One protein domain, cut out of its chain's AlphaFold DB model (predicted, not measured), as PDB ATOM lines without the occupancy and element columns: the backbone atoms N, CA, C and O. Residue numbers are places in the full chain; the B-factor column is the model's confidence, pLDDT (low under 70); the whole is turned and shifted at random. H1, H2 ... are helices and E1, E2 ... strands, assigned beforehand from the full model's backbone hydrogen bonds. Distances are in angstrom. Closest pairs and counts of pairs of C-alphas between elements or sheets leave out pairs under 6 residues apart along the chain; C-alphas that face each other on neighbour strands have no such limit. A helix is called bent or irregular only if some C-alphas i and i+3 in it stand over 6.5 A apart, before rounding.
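AT A GLANCE: This is residues 2 to 124 of the 142 residues of an uncharacterized protein of Streptococcus oralis (UniProt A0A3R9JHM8). A twisted sheet of four strands has H2 packed over one face at E4 and E3, the later part of the very long helix H1 beside E1 and E2, and the short H3 on the E3 end. Residues 2 to 21 of H1 stick out from this compact body as a long arm, which makes the length of the whole. The printed part has 123 residues, with three named helices and four named strands in the order H1, E1, E2, H2, E3, E4, H3. The sheet's order is E1, E2, E4, E3, antiparallel throughout, and the class is mixed, helices and strands. The whole is loose, with a radius of gyration of the C-alphas of 17.6 A and spans of 62 by 30 by 28 A.

IN THESE COORDINATES: In the sheet, E1 is residues 49 to 55, E2 is 59 to 64, E4 is 105 to 114, 28.9 A long, and E3 is 91 to 101, 25.9 A long, which bends by 59 degrees at residue 98. H1, residues 2 to 45, is 60.7 A long and begins at C-alpha 2 (-26.089, 12.729, -1.878). It is irregular, with C-alphas 39 and 42 7.7 A apart, and has a kink of 49 degrees near residue 39. H2 is residues 70 to 87, 26.2 A long. H3, residues 115 to 124, is 14.1 A long and ends at C-alpha 124 (3.673, 43.040, -12.358).

HOW THE PARTS SIT: E1 and E2 form a hairpin, with N 54 and O 61 at 3.0 A. E2 and E4 are antiparallel at 156 degrees, with N 62 and O 108 at 2.9 A. E3 and E4 form a hairpin, with N 97 and O 109 at 2.9 A. E2, H2 and E3 make a split strand-helix-strand unit, two strands running the same way with E4 between them, and its crossover is right-handed. H2 is over E4 and E3 at a height over the sheet of 9.3 A; its closest C-alphas to E3 are Ser 81 and Leu 93, 6.1 A. H1 stands at the sheet's level, but only just, at a height of 3.6 A; its closest C-alphas to E1 are Asn 38 and Pro 52, 5.7 A. With residues 29 to 45 alone H1 touches H2, at a steep tilt of 57 degrees, opposite ways; the closest C-alphas are Val 29 and Tyr 87, 5.8 A. H3 is over E3 at a height of 7.8 A; the closest C-alphas are Asp 94 and Ala 118, 4.5 A. H3 is apart from H1 and H2. The arrangement is three layers, helices on both faces of a sheet: H1 and H2 on one face, H3 on the other. In H3 every O i to N i+4 pair is within hydrogen-bond range; in H1 38 of 40 are, in H2 12 of 14.

THE WHOLE: The C-alphas farthest apart are those of Ile 2 and Gly 46, 63.4 A. Without residues 2 to 21, the body spans 33 by 29 by 27 A. The printed part has no cut, and the six links between its elements are tight. The mean pLDDT of the printed part is 94.2, and no printed residue is under 70.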
ATOM      1  N   ILE A   2     -26.553  12.560  -3.277       73.56
ATOM      2  CA  ILE A   2     -26.089  12.729  -1.878       73.56
ATOM      3  C   ILE A   2     -24.555  12.643  -1.724       73.56
ATOM      4  O   ILE A   2     -23.960  13.513  -1.097       73.56
ATOM      5  N   LEU A   3     -23.892  11.664  -2.358       74.69
ATOM      6  CA  LEU A   3     -22.423  11.524  -2.305       74.69
ATOM      7  C   LEU A   3     -21.672  12.718  -2.924       74.69
ATOM      8  O   LEU A   3     -20.622  13.120  -2.431       74.69
ATOM      9  N   LEU A   4     -22.222  13.295  -3.997       77.31
ATOM     10  CA  LEU A   4     -21.647  14.469  -4.661       77.31
ATOM     11  C   LEU A   4     -21.779  15.714  -3.776       77.31
ATOM     12  O   LEU A   4     -20.828  16.483  -3.660       77.31
ATOM     13  N   LEU A   5     -22.924  15.866  -3.102       79.19
ATOM     14  CA  LEU A   5     -23.160  16.950  -2.150       79.19
ATOM     15  C   LEU A   5     -22.217  16.852  -0.940       79.19
ATOM     16  O   LEU A   5     -21.611  17.844  -0.550       79.19
ATOM     17  N   ALA A   6     -22.045  15.646  -0.387       82.31
ATOM     18  CA  ALA A   6     -21.145  15.404   0.738       82.31
ATOM     19  C   ALA A   6     -19.681  15.721   0.385       82.31
ATOM     20  O   ALA A   6     -19.004  16.414   1.142       82.31
ATOM     21  N   LYS A   7     -19.213  15.293  -0.798       86.06
ATOM     22  CA  LYS A   7     -17.864  15.613  -1.295       86.06
ATOM     23  C   LYS A   7     -17.662  17.120  -1.484       86.06
ATOM     24  O   LYS A   7     -16.617  17.649  -1.120       86.06
ATOM     25  N   PHE A   8     -18.662  17.815  -2.023       87.12
ATOM     26  CA  PHE A   8     -18.607  19.267  -2.205       87.12
ATOM     27  C   PHE A   8     -18.501  20.019  -0.870       87.12
ATOM     28  O   PHE A   8     -17.665  20.911  -0.733       87.12
ATOM     29  N   ILE A   9     -19.313  19.639   0.121       87.88
ATOM     30  CA  ILE A   9     -19.287  20.244   1.459       87.88
ATOM     31  C   ILE A   9     -17.941  19.980   2.143       87.88
ATOM     32  O   ILE A   9     -17.356  20.906   2.701       87.88
ATOM     33  N   PHE A  10     -17.426  18.752   2.058       87.06
ATOM     34  CA  PHE A  10     -16.133  18.391   2.639       87.06
ATOM     35  C   PHE A  10     -14.983  19.216   2.042       87.06
ATOM     36  O   PHE A  10     -14.215  19.813   2.793       87.06
ATOM     37  N   ASN A  11     -14.920  19.341   0.713       89.75
ATOM     38  CA  ASN A  11     -13.900  20.160   0.048       89.75
ATOM     39  C   ASN A  11     -13.966  21.631   0.484       89.75
ATOM     40  O   ASN A  11     -12.938  22.231   0.785       89.75
ATOM     41  N   LYS A  12     -15.170  22.216   0.558       90.19
ATOM     42  CA  LYS A  12     -15.335  23.593   1.049       90.19
ATOM     43  C   LYS A  12     -14.873  23.754   2.494       90.19
ATOM     44  O   LYS A  12     -14.252  24.761   2.819       90.19
ATOM     45  N   ALA A  13     -15.168  22.778   3.349       89.12
ATOM     46  CA  ALA A  13     -14.726  22.802   4.736       89.12
ATOM     47  C   ALA A  13     -13.194  22.759   4.833       89.12
ATOM     48  O   ALA A  13     -12.624  23.541   5.588       89.12
ATOM     49  N   GLN A  14     -12.523  21.909   4.045       89.38
ATOM     50  CA  GLN A  14     -11.058  21.845   4.022       89.38
ATOM     51  C   GLN A  14     -10.428  23.182   3.623       89.38
ATOM     52  O   GLN A  14      -9.588  23.682   4.366       89.38
ATOM     53  N   ILE A  15     -10.896  23.796   2.531       90.62
ATOM     54  CA  ILE A  15     -10.412  25.110   2.073       90.62
ATOM     55  C   ILE A  15     -10.576  26.158   3.178       90.62
ATOM     56  O   ILE A  15      -9.630  26.860   3.518       90.62
ATOM     57  N   TYR A  16     -11.754  26.212   3.804       90.06
ATOM     58  CA  TYR A  16     -12.018  27.147   4.897       90.06
ATOM     59  C   TYR A  16     -11.064  26.956   6.090       90.06
ATOM     60  O   TYR A  16     -10.568  27.928   6.663       90.06
ATOM     61  N   PHE A  17     -10.798  25.707   6.486       89.56
ATOM     62  CA  PHE A  17      -9.868  25.425   7.581       89.56
ATOM     63  C   PHE A  17      -8.426  25.783   7.220       89.56
ATOM     64  O   PHE A  17      -7.714  26.324   8.066       89.56
ATOM     65  N   GLU A  18      -8.001  25.515   5.988       90.50
ATOM     66  CA  GLU A  18      -6.681  25.904   5.492       90.50
ATOM     67  C   GLU A  18      -6.520  27.425   5.484       90.50
ATOM     68  O   GLU A  18      -5.563  27.926   6.073       90.50
ATOM     69  N   GLU A  19      -7.487  28.166   4.938       90.06
ATOM     70  CA  GLU A  19      -7.495  29.633   4.947       90.06
ATOM     71  C   GLU A  19      -7.404  30.186   6.371       90.06
ATOM     72  O   GLU A  19      -6.546  31.021   6.667       90.06
ATOM     73  N   LYS A  20      -8.234  29.681   7.289       91.69
ATOM     74  CA  LYS A  20      -8.217  30.109   8.692       91.69
ATOM     75  C   LYS A  20      -6.877  29.813   9.367       91.69
ATOM     76  O   LYS A  20      -6.361  30.648  10.109       91.69
ATOM     77  N   ASN A  21      -6.295  28.643   9.108       93.00
ATOM     78  CA  ASN A  21      -4.986  28.280   9.645       93.00
ATOM     79  C   ASN A  21      -3.880  29.184   9.090       93.00
ATOM     80  O   ASN A  21      -3.018  29.618   9.854       93.00
ATOM     81  N   THR A  22      -3.922  29.512   7.799       93.69
ATOM     82  CA  THR A  22      -3.001  30.462   7.162       93.69
ATOM     83  C   THR A  22      -3.112  31.851   7.786       93.69
ATOM     84  O   THR A  22      -2.091  32.435   8.142       93.69
ATOM     85  N   GLN A  23      -4.328  32.352   8.024       93.38
ATOM     86  CA  GLN A  23      -4.525  33.639   8.704       93.38
ATOM     87  C   GLN A  23      -3.992  33.631  10.144       93.38
ATOM     88  O   GLN A  23      -3.344  34.585  10.569       93.38
ATOM     89  N   ASN A  24      -4.186  32.537  10.889       95.12
ATOM     90  CA  ASN A  24      -3.624  32.402  12.235       95.12
ATOM     91  C   ASN A  24      -2.087  32.428  12.222       95.12
ATOM     92  O   ASN A  24      -1.478  33.114  13.043       95.12
ATOM     93  N   ARG A  25      -1.451  31.717  11.279       95.88
ATOM     94  CA  ARG A  25       0.011  31.761  11.112       95.88
ATOM     95  C   ARG A  25       0.481  33.168  10.750       95.88
ATOM     96  O   ARG A  25       1.418  33.659  11.373       95.88
ATOM     97  N   LYS A  26      -0.203  33.839   9.814       96.81
ATOM     98  CA  LYS A  26       0.090  35.228   9.439       96.81
ATOM     99  C   LYS A  26       0.035  36.152  10.656       96.81
ATOM    100  O   LYS A  26       0.993  36.876  10.899       96.81
ATOM    101  N   MET A  27      -1.018  36.072  11.470       96.75
ATOM    102  CA  MET A  27      -1.158  36.888  12.682       96.75
ATOM    103  C   MET A  27       0.040  36.731  13.633       96.75
ATOM    104  O   MET A  27       0.600  37.729  14.082       96.75
ATOM    105  N   ILE A  28       0.462  35.493  13.912       96.81
ATOM    106  CA  ILE A  28       1.603  35.209  14.801       96.81
ATOM    107  C   ILE A  28       2.897  35.808  14.236       96.81
ATOM    108  O   ILE A  28       3.664  36.441  14.964       96.81
ATOM    109  N   VAL A  29       3.131  35.645  12.931       98.00
ATOM    110  CA  VAL A  29       4.294  36.228  12.247       98.00
ATOM    111  C   VAL A  29       4.297  37.748  12.392       98.00
ATOM    112  O   VAL A  29       5.309  38.314  12.798       98.00
ATOM    113  N   LEU A  30       3.171  38.414  12.117       98.25
ATOM    114  CA  LEU A  30       3.088  39.874  12.195       98.25
ATOM    115  C   LEU A  30       3.295  40.387  13.622       98.25
ATOM    116  O   LEU A  30       3.971  41.396  13.807       98.25
ATOM    117  N   GLN A  31       2.791  39.682  14.637       97.81
ATOM    118  CA  GLN A  31       3.050  40.022  16.040       97.81
ATOM    119  C   GLN A  31       4.544  39.942  16.385       97.81
ATOM    120  O   GLN A  31       5.076  40.858  17.014       97.81
ATOM    121  N   ASN A  32       5.238  38.896  15.927       98.19
ATOM    122  CA  ASN A  32       6.678  38.743  16.140       98.19
ATOM    123  C   ASN A  32       7.488  39.829  15.417       98.19
ATOM    124  O   ASN A  32       8.415  40.394  15.996       98.19
ATOM    125  N   VAL A  33       7.111  40.164  14.180       98.50
ATOM    126  CA  VAL A  33       7.736  41.258  13.423       98.50
ATOM    127  C   VAL A  33       7.509  42.591  14.133       98.50
ATOM    128  O   VAL A  33       8.470  43.311  14.376       98.50
ATOM    129  N   VAL A  34       6.278  42.912  14.544       98.38
ATOM    130  CA  VAL A  34       5.973  44.140  15.300       98.38
ATOM    131  C   VAL A  34       6.812  44.233  16.573       98.38
ATOM    132  O   VAL A  34       7.366  45.293  16.869       98.38
ATOM    133  N   HIS A  35       6.947  43.131  17.314       98.25
ATOM    134  CA  HIS A  35       7.793  43.087  18.502       98.25
ATOM    135  C   HIS A  35       9.257  43.416  18.173       98.25
ATOM    136  O   HIS A  35       9.845  44.280  18.820       98.25
ATOM    137  N   HIS A  36       9.810  42.800  17.124       98.12
ATOM    138  CA  HIS A  36      11.172  43.056  16.654       98.12
ATOM    139  C   HIS A  36      11.386  44.522  16.260       98.12
ATOM    140  O   HIS A  36      12.343  45.159  16.696       98.12
ATOM    141  N   LEU A  37      10.472  45.075  15.456       97.44
ATOM    142  CA  LEU A  37      10.538  46.461  14.997       97.44
ATOM    143  C   LEU A  37      10.543  47.427  16.187       97.44
ATOM    144  O   LEU A  37      11.358  48.345  16.238       97.44
ATOM    145  N   ASN A  38       9.685  47.191  17.180       96.75
ATOM    146  CA  ASN A  38       9.589  48.046  18.363       96.75
ATOM    147  C   ASN A  38      10.835  48.015  19.254       96.75
ATOM    148  O   ASN A  38      11.092  48.990  19.958       96.75
ATOM    149  N   GLN A  39      11.609  46.930  19.223       95.56
ATOM    150  CA  GLN A  39      12.863  46.823  19.969       95.56
ATOM    151  C   GLN A  39      14.042  47.449  19.222       95.56
ATOM    152  O   GLN A  39      14.862  48.122  19.844       95.56
ATOM    153  N   ASN A  40      14.111  47.254  17.902       95.88
ATOM    154  CA  ASN A  40      15.374  47.392  17.174       95.88
ATOM    155  C   ASN A  40      15.374  48.495  16.107       95.88
ATOM    156  O   ASN A  40      16.428  49.053  15.808       95.88
ATOM    157  N   LEU A  41      14.214  48.878  15.558       93.94
ATOM    158  CA  LEU A  41      14.140  49.758  14.382       93.94
ATOM    159  C   LEU A  41      14.870  51.092  14.591       93.94
ATOM    160  O   LEU A  41      15.641  51.534  13.741       93.94
ATOM    161  N   LYS A  42      14.638  51.743  15.738       90.56
ATOM    162  CA  LYS A  42      15.236  53.051  16.040       90.56
ATOM    163  C   LYS A  42      16.756  52.964  16.160       90.56
ATOM    164  O   LYS A  42      17.448  53.879  15.722       90.56
ATOM    165  N   THR A  43      17.268  51.907  16.784       93.00
ATOM    166  CA  THR A  43      18.704  51.725  17.013       93.00
ATOM    167  C   THR A  43      19.432  51.261  15.760       93.00
ATOM    168  O   THR A  43      20.557  51.687  15.537       93.00
ATOM    169  N   GLU A  44      18.797  50.422  14.940       94.69
ATOM    170  CA  GLU A  44      19.426  49.813  13.765       94.69
ATOM    171  C   GLU A  44      19.330  50.697  12.516       94.69
ATOM    172  O   GLU A  44      20.271  50.718  11.728       94.69
ATOM    173  N   LEU A  45      18.245  51.464  12.349       93.44
ATOM    174  CA  LEU A  45      18.059  52.329  11.175       93.44
ATOM    175  C   LEU A  45      18.153  53.829  11.470       93.44
ATOM    176  O   LEU A  45      18.200  54.631  10.543       93.44
ATOM    177  N   GLY A  46      18.102  54.256  12.736       91.56
ATOM    178  CA  GLY A  46      18.059  55.683  13.084       91.56
ATOM    179  C   GLY A  46      16.773  56.408  12.649       91.56
ATOM    180  O   GLY A  46      16.655  57.622  12.839       91.56
ATOM    181  N   ILE A  47      15.793  55.683  12.098       91.06
ATOM    182  CA  ILE A  47      14.508  56.230  11.657       91.06
ATOM    183  C   ILE A  47      13.700  56.676  12.879       91.06
ATOM    184  O   ILE A  47      13.488  55.930  13.840       91.06
ATOM    185  N   LYS A  48      13.236  57.929  12.847       90.81
ATOM    186  CA  LYS A  48      12.445  58.517  13.930       90.81
ATOM    187  C   LYS A  48      10.995  58.058  13.834       90.81
ATOM    188  O   LYS A  48      10.268  58.481  12.936       90.81
ATOM    189  N   ILE A  49      10.579  57.262  14.811       93.38
ATOM    190  CA  ILE A  49       9.180  56.878  15.018       93.38
ATOM    191  C   ILE A  49       8.535  57.708  16.131       93.38
ATOM    192  O   ILE A  49       9.215  58.117  17.075       93.38
ATOM    193  N   VAL A  50       7.231  57.962  16.014       94.25
ATOM    194  CA  VAL A  50       6.444  58.741  16.994       94.25
ATOM    195  C   VAL A  50       5.623  57.865  17.936       94.25
ATOM    196  O   VAL A  50       5.242  58.311  19.014       94.25
ATOM    197  N   SER A  51       5.394  56.609  17.562       95.06
ATOM    198  CA  SER A  51       4.729  55.605  18.389       95.06
ATOM    199  C   SER A  51       5.178  54.197  17.990       95.06
ATOM    200  O   SER A  51       5.735  54.019  16.901       95.06
ATOM    201  N   PRO A  52       4.956  53.190  18.857       96.56
ATOM    202  CA  PRO A  52       5.238  51.800  18.521       96.56
ATOM    203  C   PRO A  52       4.517  51.366  17.242       96.56
ATOM    204  O   PRO A  52       3.374  51.755  17.004       96.56
ATOM    205  N   ALA A  53       5.181  50.539  16.440       97.38
ATOM    206  CA  ALA A  53       4.587  49.849  15.311       97.38
ATOM    207  C   ALA A  53       3.426  48.953  15.765       97.38
ATOM    208  O   ALA A  53       3.442  48.401  16.871       97.38
ATOM    209  N   THR A  54       2.433  48.789  14.894       97.69
ATOM    210  CA  THR A  54       1.210  48.017  15.160       97.69
ATOM    211  C   THR A  54       0.848  47.120  13.983       97.69
ATOM    212  O   THR A  54       1.263  47.375  12.858       97.69
ATOM    213  N   SER A  55       0.022  46.102  14.230       96.62
ATOM    214  CA  SER A  55      -0.604  45.285  13.187       96.62
ATOM    215  C   SER A  55      -2.059  44.994  13.539       96.62
ATOM    216  O   SER A  55      -2.397  44.823  14.710       96.62
ATOM    217  N   ASN A  56      -2.905  44.905  12.517       88.44
ATOM    218  CA  ASN A  56      -4.288  44.425  12.598       88.44
ATOM    219  C   ASN A  56      -4.430  42.950  12.153       88.44
ATOM    220  O   ASN A  56      -5.548  42.461  12.007       88.44
ATOM    221  N   GLY A  57      -3.316  42.248  11.905       88.19
ATOM    222  CA  GLY A  57      -3.294  40.893  11.341       88.19
ATOM    223  C   GLY A  57      -3.266  40.823   9.814       88.19
ATOM    224  O   GLY A  57      -3.142  39.733   9.257       88.19
ATOM    225  N   ILE A  58      -3.345  41.966   9.135       89.81
ATOM    226  CA  ILE A  58      -3.297  42.086   7.676       89.81
ATOM    227  C   ILE A  58      -1.981  42.740   7.266       89.81
ATOM    228  O   ILE A  58      -1.210  42.123   6.527       89.81
ATOM    229  N   ASP A  59      -1.722  43.938   7.780       95.44
ATOM    230  CA  ASP A  59      -0.561  44.770   7.479       95.44
ATOM    231  C   ASP A  59       0.196  45.166   8.757       95.44
ATOM    232  O   ASP A  59      -0.229  44.891   9.887       95.44
ATOM    233  N   ILE A  60       1.369  45.777   8.578       98.25
ATOM    234  CA  ILE A  60       2.129  46.418   9.658       98.25
ATOM    235  C   ILE A  60       2.206  47.913   9.393       98.25
ATOM    236  O   ILE A  60       2.473  48.340   8.272       98.25
ATOM    237  N   TRP A  61       1.981  48.704  10.437       98.00
ATOM    238  CA  TRP A  61       2.079  50.158  10.413       98.00
ATOM    239  C   TRP A  61       3.245  50.603  11.285       98.00
ATOM    240  O   TRP A  61       3.317  50.241  12.460       98.00
ATOM    241  N   ILE A  62       4.131  51.424  10.725       97.81
ATOM    242  CA  ILE A  62       5.172  52.149  11.457       97.81
ATOM    243  C   ILE A  62       4.844  53.640  11.389       97.81
ATOM    244  O   ILE A  62       4.702  54.205  10.304       97.81
ATOM    245  N   TYR A  63       4.747  54.277  12.554       97.38
ATOM    246  CA  TYR A  63       4.390  55.687  12.686       97.38
ATOM    247  C   TYR A  63       5.647  56.544  12.677       97.38
ATOM    248  O   TYR A  63       6.419  56.553  13.637       97.38
ATOM    249  N   LEU A  64       5.859  57.260  11.583       96.81
ATOM    250  CA  LEU A  64       7.056  58.036  11.304       96.81
ATOM    251  C   LEU A  64       6.890  59.488  11.764       96.81
ATOM    252  O   LEU A  64       5.808  60.069  11.700       96.81
ATOM    253  N   ALA A  65       7.992  60.111  12.179       94.44
ATOM    254  CA  ALA A  65       8.005  61.536  12.515       94.44
ATOM    255  C   ALA A  65       7.866  62.447  11.283       94.44
ATOM    256  O   ALA A  65       7.415  63.585  11.400       94.44
ATOM    257  N   ASN A  66       8.276  61.969  10.109       94.38
ATOM    258  CA  ASN A  66       8.242  62.692   8.842       94.38
ATOM    259  C   ASN A  66       8.205  61.707   7.662       94.38
ATOM    260  O   ASN A  66       8.351  60.499   7.846       94.38
ATOM    261  N   ASN A  67       7.993  62.232   6.453       95.44
ATOM    262  CA  ASN A  67       8.203  61.453   5.239       95.44
ATOM    263  C   ASN A  67       9.683  61.061   5.114       95.44
ATOM    264  O   ASN A  67      10.568  61.819   5.517       95.44
ATOM    265  N   LEU A  68       9.936  59.906   4.508       94.69
ATOM    266  CA  LEU A  68      11.281  59.398   4.275       94.69
ATOM    267  C   LEU A  68      11.801  59.840   2.907       94.69
ATOM    268  O   LEU A  68      11.041  59.967   1.945       94.69
ATOM    269  N   LYS A  69      13.114  60.049   2.822       93.75
ATOM    270  CA  LYS A  69      13.817  60.180   1.539       93.75
ATOM    271  C   LYS A  69      13.924  58.805   0.895       93.75
ATOM    272  O   LYS A  69      13.931  57.810   1.611       93.75
ATOM    273  N   ASP A  70      14.067  58.731  -0.423       92.12
ATOM    274  CA  ASP A  70      14.015  57.443  -1.133       92.12
ATOM    275  C   ASP A  70      15.058  56.432  -0.637       92.12
ATOM    276  O   ASP A  70      14.721  55.272  -0.431       92.12
ATOM    277  N   ALA A  71      16.270  56.886  -0.300       92.94
ATOM    278  CA  ALA A  71      17.288  56.027   0.314       92.94
ATOM    279  C   ALA A  71      16.826  55.402   1.648       92.94
ATOM    280  O   ALA A  71      17.042  54.214   1.881       92.94
ATOM    281  N   ASP A  72      16.144  56.175   2.500       94.69
ATOM    282  CA  ASP A  72      15.603  55.684   3.773       94.69
ATOM    283  C   ASP A  72      14.403  54.749   3.551       94.69
ATOM    284  O   ASP A  72      14.176  53.843   4.351       94.69
ATOM    285  N   LYS A  73      13.637  54.942   2.466       95.38
ATOM    286  CA  LYS A  73      12.544  54.032   2.085       95.38
ATOM    287  C   LYS A  73      13.087  52.668   1.687       95.38
ATOM    288  O   LYS A  73      12.610  51.668   2.211       95.38
ATOM    289  N   THR A  74      14.093  52.634   0.812       94.81
ATOM    290  CA  THR A  74      14.754  51.391   0.392       94.81
ATOM    291  C   THR A  74      15.377  50.682   1.587       94.81
ATOM    292  O   THR A  74      15.126  49.500   1.797       94.81
ATOM    293  N   LEU A  75      16.092  51.420   2.442       96.06
ATOM    294  CA  LEU A  75      16.670  50.868   3.666       96.06
ATOM    295  C   LEU A  75      15.601  50.248   4.580       96.06
ATOM    296  O   LEU A  75      15.797  49.160   5.118       96.06
ATOM    297  N   LEU A  76      14.470  50.933   4.758       97.50
ATOM    298  CA  LEU A  76      13.357  50.440   5.562       97.50
ATOM    299  C   LEU A  76      12.693  49.200   4.941       97.50
ATOM    300  O   LEU A  76      12.329  48.278   5.672       97.50
ATOM    301  N   GLU A  77      12.540  49.165   3.617       97.44
ATOM    302  CA  GLU A  77      11.985  48.025   2.883       97.44
ATOM    303  C   GLU A  77      12.864  46.773   3.007       97.44
ATOM    304  O   GLU A  77      12.364  45.689   3.339       97.44
ATOM    305  N   ASP A  78      14.172  46.928   2.802       97.62
ATOM    306  CA  ASP A  78      15.156  45.849   2.908       97.62
ATOM    307  C   ASP A  78      15.234  45.321   4.339       97.62
ATOM    308  O   ASP A  78      15.176  44.110   4.580       97.62
ATOM    309  N   TYR A  79      15.290  46.238   5.306       98.06
ATOM    310  CA  TYR A  79      15.285  45.899   6.719       98.06
ATOM    311  C   TYR A  79      14.037  45.109   7.105       98.06
ATOM    312  O   TYR A  79      14.140  44.034   7.699       98.06
ATOM    313  N   PHE A  80      12.854  45.607   6.739       98.31
ATOM    314  CA  PHE A  80      11.598  44.930   7.034       98.31
ATOM    315  C   PHE A  80      11.556  43.537   6.403       98.31
ATOM    316  O   PHE A  80      11.187  42.576   7.077       98.31
ATOM    317  N   SER A  81      11.971  43.409   5.141       98.06
ATOM    318  CA  SER A  81      12.009  42.125   4.436       98.06
ATOM    319  C   SER A  81      12.932  41.125   5.143       98.06
ATOM    320  O   SER A  81      12.544  39.973   5.353       98.06
ATOM    321  N   GLY A  82      14.109  41.575   5.589       98.12
ATOM    322  CA  GLY A  82      15.049  40.761   6.360       98.12
ATOM    323  C   GLY A  82      14.560  40.409   7.769       98.12
ATOM    324  O   GLY A  82      14.882  39.340   8.286       98.12
ATOM    325  N   VAL A  83      13.770  41.270   8.414       98.25
ATOM    326  CA  VAL A  83      13.106  40.943   9.687       98.25
ATOM    327  C   VAL A  83      12.000  39.915   9.457       98.25
ATOM    328  O   VAL A  83      11.952  38.914  10.168       98.25
ATOM    329  N   LEU A  84      11.145  40.113   8.451       98.50
ATOM    330  CA  LEU A  84      10.045  39.206   8.119       98.50
ATOM    331  C   LEU A  84      10.554  37.788   7.827       98.50
ATOM    332  O   LEU A  84      10.013  36.825   8.374       98.50
ATOM    333  N   SER A  85      11.639  37.654   7.058       97.94
ATOM    334  CA  SER A  85      12.214  36.350   6.703       97.94
ATOM    335  C   SER A  85      12.773  35.564   7.895       97.94
ATOM    336  O   SER A  85      12.949  34.353   7.798       97.94
ATOM    337  N   LYS A  86      13.045  36.215   9.039       98.25
ATOM    338  CA  LYS A  86      13.427  35.516  10.284       98.25
ATOM    339  C   LYS A  86      12.251  34.764  10.905       98.25
ATOM    340  O   LYS A  86      12.464  33.809  11.645       98.25
ATOM    341  N   TYR A  87      11.026  35.216  10.642       98.19
ATOM    342  CA  TYR A  87       9.816  34.712  11.291       98.19
ATOM    343  C   TYR A  87       8.940  33.868  10.369       98.19
ATOM    344  O   TYR A  87       8.044  33.181  10.857       98.19
ATOM    345  N   THR A  88       9.170  33.903   9.056       98.00
ATOM    346  CA  THR A  88       8.399  33.107   8.103       98.00
ATOM    347  C   THR A  88       9.140  32.856   6.793       98.00
ATOM    348  O   THR A  88       9.908  33.694   6.328       98.00
ATOM    349  N   ALA A  89       8.851  31.707   6.180       97.62
ATOM    350  CA  ALA A  89       9.144  31.407   4.777       97.62
ATOM    351  C   ALA A  89       7.863  31.349   3.915       97.62
ATOM    352  O   ALA A  89       7.934  31.121   2.712       97.62
ATOM    353  N   GLU A  90       6.683  31.517   4.526       97.44
ATOM    354  CA  GLU A  90       5.372  31.420   3.869       97.44
ATOM    355  C   GLU A  90       4.904  32.765   3.300       97.44
ATOM    356  O   GLU A  90       4.215  32.804   2.278       97.44
ATOM    357  N   PHE A  91       5.298  33.868   3.939       97.94
ATOM    358  CA  PHE A  91       4.882  35.213   3.556       97.94
ATOM    359  C   PHE A  91       6.070  36.096   3.191       97.94
ATOM    360  O   PHE A  91       7.159  35.955   3.742       97.94
ATOM    361  N   ALA A  92       5.829  37.044   2.295       98.00
ATOM    362  CA  ALA A  92       6.782  38.067   1.898       98.00
ATOM    363  C   ALA A  92       6.114  39.445   1.898       98.00
ATOM    364  O   ALA A  92       4.887  39.564   1.839       98.00
ATOM    365  N   LEU A  93       6.944  40.486   1.963       97.81
ATOM    366  CA  LEU A  93       6.500  41.852   1.728       97.81
ATOM    367  C   LEU A  93       5.980  41.950   0.290       97.81
ATOM    368  O   LEU A  93       6.667  41.541  -0.641       97.81
ATOM    369  N   ASP A  94       4.773  42.475   0.122       97.31
ATOM    370  CA  ASP A  94       4.210  42.803  -1.182       97.31
ATOM    371  C   ASP A  94       4.622  44.223  -1.573       97.31
ATOM    372  O   ASP A  94       5.355  44.429  -2.545       97.31
ATOM    373  N   ILE A  95       4.201  45.199  -0.769       95.56
ATOM    374  CA  ILE A  95       4.433  46.618  -1.020       95.56
ATOM    375  C   ILE A  95       4.655  47.385   0.285       95.56
ATOM    376  O   ILE A  95       3.988  47.141   1.295       95.56
ATOM    377  N   LEU A  96       5.586  48.338   0.235       97.00
ATOM    378  CA  LEU A  96       5.739  49.406   1.215       97.00
ATOM    379  C   LEU A  96       5.080  50.678   0.671       97.00
ATOM    380  O   LEU A  96       5.437  51.168  -0.398       97.00
ATOM    381  N   ILE A  97       4.141  51.243   1.427       95.75
ATOM    382  CA  ILE A  97       3.494  52.518   1.105       95.75
ATOM    383  C   ILE A  97       3.749  53.499   2.241       95.75
ATOM    384  O   ILE A  97       3.382  53.234   3.384       95.75
ATOM    385  N   ILE A  98       4.322  54.661   1.928       96.56
ATOM    386  CA  ILE A  98       4.491  55.753   2.891       96.56
ATOM    387  C   ILE A  98       3.555  56.889   2.518       96.56
ATOM    388  O   ILE A  98       3.660  57.460   1.434       96.56
ATOM    389  N   LYS A  99       2.633  57.222   3.420       95.88
ATOM    390  CA  LYS A  99       1.670  58.307   3.207       95.88
ATOM    391  C   LYS A  99       1.303  59.005   4.505       95.88
ATOM    392  O   LYS A  99       1.416  58.436   5.590       95.88
ATOM    393  N   GLN A 100       0.822  60.236   4.380       95.81
ATOM    394  CA  GLN A 100       0.221  60.950   5.494       95.81
ATOM    395  C   GLN A 100      -1.199  60.421   5.733       95.81
ATOM    396  O   GLN A 100      -2.002  60.318   4.807       95.81
ATOM    397  N   ASN A 101      -1.505  60.075   6.978       94.19
ATOM    398  CA  ASN A 101      -2.812  59.629   7.433       94.19
ATOM    399  C   ASN A 101      -3.401  60.674   8.394       94.19
ATOM    400  O   ASN A 101      -2.706  61.199   9.273       94.19
ATOM    401  N   ALA A 102      -4.682  60.996   8.216       91.69
ATOM    402  CA  ALA A 102      -5.381  61.959   9.054       91.69
ATOM    403  C   ALA A 102      -5.389  61.486  10.519       91.69
ATOM    404  O   ALA A 102      -5.800  60.373  10.830       91.69
ATOM    405  N   GLY A 103      -4.903  62.335  11.427       87.94
ATOM    406  CA  GLY A 103      -4.841  62.049  12.866       87.94
ATOM    407  C   GLY A 103      -3.656  61.188  13.325       87.94
ATOM    408  O   GLY A 103      -3.278  61.289  14.487       87.94
ATOM    409  N   ALA A 104      -3.026  60.409  12.441       88.12
ATOM    410  CA  ALA A 104      -1.905  59.524  12.791       88.12
ATOM    411  C   ALA A 104      -0.538  59.974  12.232       88.12
ATOM    412  O   ALA A 104       0.492  59.425  12.617       88.12
ATOM    413  N   GLY A 105      -0.504  60.990  11.362       93.88
ATOM    414  CA  GLY A 105       0.743  61.535  10.816       93.88
ATOM    415  C   GLY A 105       1.298  60.700   9.662       93.88
ATOM    416  O   GLY A 105       0.533  60.168   8.861       93.88
ATOM    417  N   TRP A 106       2.622  60.623   9.529       97.50
ATOM    418  CA  TRP A 106       3.261  59.821   8.482       97.50
ATOM    419  C   TRP A 106       3.271  58.344   8.869       97.50
ATOM    420  O   TRP A 106       3.731  57.993   9.951       97.50
ATOM    421  N   ILE A 107       2.784  57.475   7.985       97.38
ATOM    422  CA  ILE A 107       2.736  56.029   8.219       97.38
ATOM    423  C   ILE A 107       3.424  55.303   7.070       97.38
ATOM    424  O   ILE A 107       3.063  55.504   5.912       97.38
ATOM    425  N   ALA A 108       4.368  54.426   7.411       97.69
ATOM    426  CA  ALA A 108       4.835  53.353   6.541       97.69
ATOM    427  C   ALA A 108       3.949  52.120   6.759       97.69
ATOM    428  O   ALA A 108       3.910  51.567   7.858       97.69
ATOM    429  N   THR A 109       3.214  51.729   5.723       97.88
ATOM    430  CA  THR A 109       2.358  50.539   5.701       97.88
ATOM    431  C   THR A 109       3.042  49.451   4.893       97.88
ATOM    432  O   THR A 109       3.420  49.687   3.746       97.88
ATOM    433  N   PHE A 110       3.175  48.272   5.484       98.12
ATOM    434  CA  PHE A 110       3.755  47.093   4.856       98.12
ATOM    435  C   PHE A 110       2.638  46.086   4.631       98.12
ATOM    436  O   PHE A 110       2.082  45.573   5.604       98.12
ATOM    437  N   ASP A 111       2.303  45.816   3.372       97.56
ATOM    438  CA  ASP A 111       1.379  44.734   3.034       97.56
ATOM    439  C   ASP A 111       2.149  43.419   2.895       97.56
ATOM    440  O   ASP A 111       3.198  43.362   2.257       97.56
ATOM    441  N   ILE A 112       1.636  42.352   3.500       97.50
ATOM    442  CA  ILE A 112       2.288  41.045   3.550       97.50
ATOM    443  C   ILE A 112       1.374  40.017   2.898       97.50
ATOM    444  O   ILE A 112       0.225  39.838   3.305       97.50
ATOM    445  N   LYS A 113       1.901  39.278   1.926       96.88
ATOM    446  CA  LYS A 113       1.154  38.269   1.164       96.88
ATOM    447  C   LYS A 113       1.904  36.940   1.129       96.88
ATOM    448  O   LYS A 113       3.097  36.915   1.441       96.88
ATOM    449  N   PRO A 114       1.241  35.822   0.780       96.69
ATOM    450  CA  PRO A 114       1.947  34.587   0.457       96.69
ATOM    451  C   PRO A 114       3.049  34.855  -0.570       96.69
ATOM    452  O   PRO A 114       2.845  35.652  -1.487       96.69
ATOM    453  N   VAL A 115       4.199  34.189  -0.430       97.12
ATOM    454  CA  VAL A 115       5.395  34.461  -1.254       97.12
ATOM    455  C   VAL A 115       5.071  34.507  -2.749       97.12
ATOM    456  O   VAL A 115       5.444  35.462  -3.418       97.12
ATOM    457  N   ALA A 116       4.321  33.528  -3.262       96.31
ATOM    458  CA  ALA A 116       3.971  33.471  -4.680       96.31
ATOM    459  C   ALA A 116       3.167  34.698  -5.152       96.31
ATOM    460  O   ALA A 116       3.438  35.233  -6.226       96.31
ATOM    461  N   GLU A 117       2.209  35.162  -4.343       96.81
ATOM    462  CA  GLU A 117       1.381  36.331  -4.658       96.81
ATOM    463  C   GLU A 117       2.209  37.622  -4.587       96.81
ATOM    464  O   GLU A 117       2.173  38.423  -5.516       96.81
ATOM    465  N   ALA A 118       3.016  37.794  -3.534       96.69
ATOM    466  CA  ALA A 118       3.903  38.949  -3.389       96.69
ATOM    467  C   ALA A 118       4.919  39.044  -4.541       96.69
ATOM    468  O   ALA A 118       5.137  40.118  -5.101       96.69
ATOM    469  N   THR A 119       5.531  37.919  -4.928       95.69
ATOM    470  CA  THR A 119       6.465  37.862  -6.059       95.69
ATOM    471  C   THR A 119       5.775  38.249  -7.361       95.69
ATOM    472  O   THR A 119       6.288  39.105  -8.080       95.69
ATOM    473  N   TYR A 120       4.604  37.672  -7.647       96.12
ATOM    474  CA  TYR A 120       3.836  38.003  -8.846       96.12
ATOM    475  C   TYR A 120       3.479  39.495  -8.900       96.12
ATOM    476  O   TYR A 120       3.773  40.162  -9.890       96.12
ATOM    477  N   ASN A 121       2.924  40.042  -7.817       96.19
ATOM    478  CA  ASN A 121       2.520  41.446  -7.740       96.19
ATOM    479  C   ASN A 121       3.703  42.408  -7.917       96.19
ATOM    480  O   ASN A 121       3.591  43.417  -8.612       96.19
ATOM    481  N   ARG A 122       4.858  42.102  -7.312       93.06
ATOM    482  CA  ARG A 122       6.083  42.901  -7.470       93.06
ATOM    483  C   ARG A 122       6.603  42.875  -8.904       93.06
ATOM    484  O   ARG A 122       6.975  43.925  -9.420       93.06
ATOM    485  N   MET A 123       6.588  41.711  -9.557       92.00
ATOM    486  CA  MET A 123       6.955  41.595 -10.973       92.00
ATOM    487  C   MET A 123       5.990  42.368 -11.881       92.00
ATOM    488  O   MET A 123       6.439  43.048 -12.804       92.00
ATOM    489  N   ALA A 124       4.684  42.297 -11.610       93.00
ATOM    490  CA  ALA A 124       3.673  43.040 -12.358       93.00
ATOM    491  C   ALA A 124       3.902  44.556 -12.246       93.00
ATOM    492  O   ALA A 124       4.031  45.221 -13.271       93.00
TER     493      ALA A 124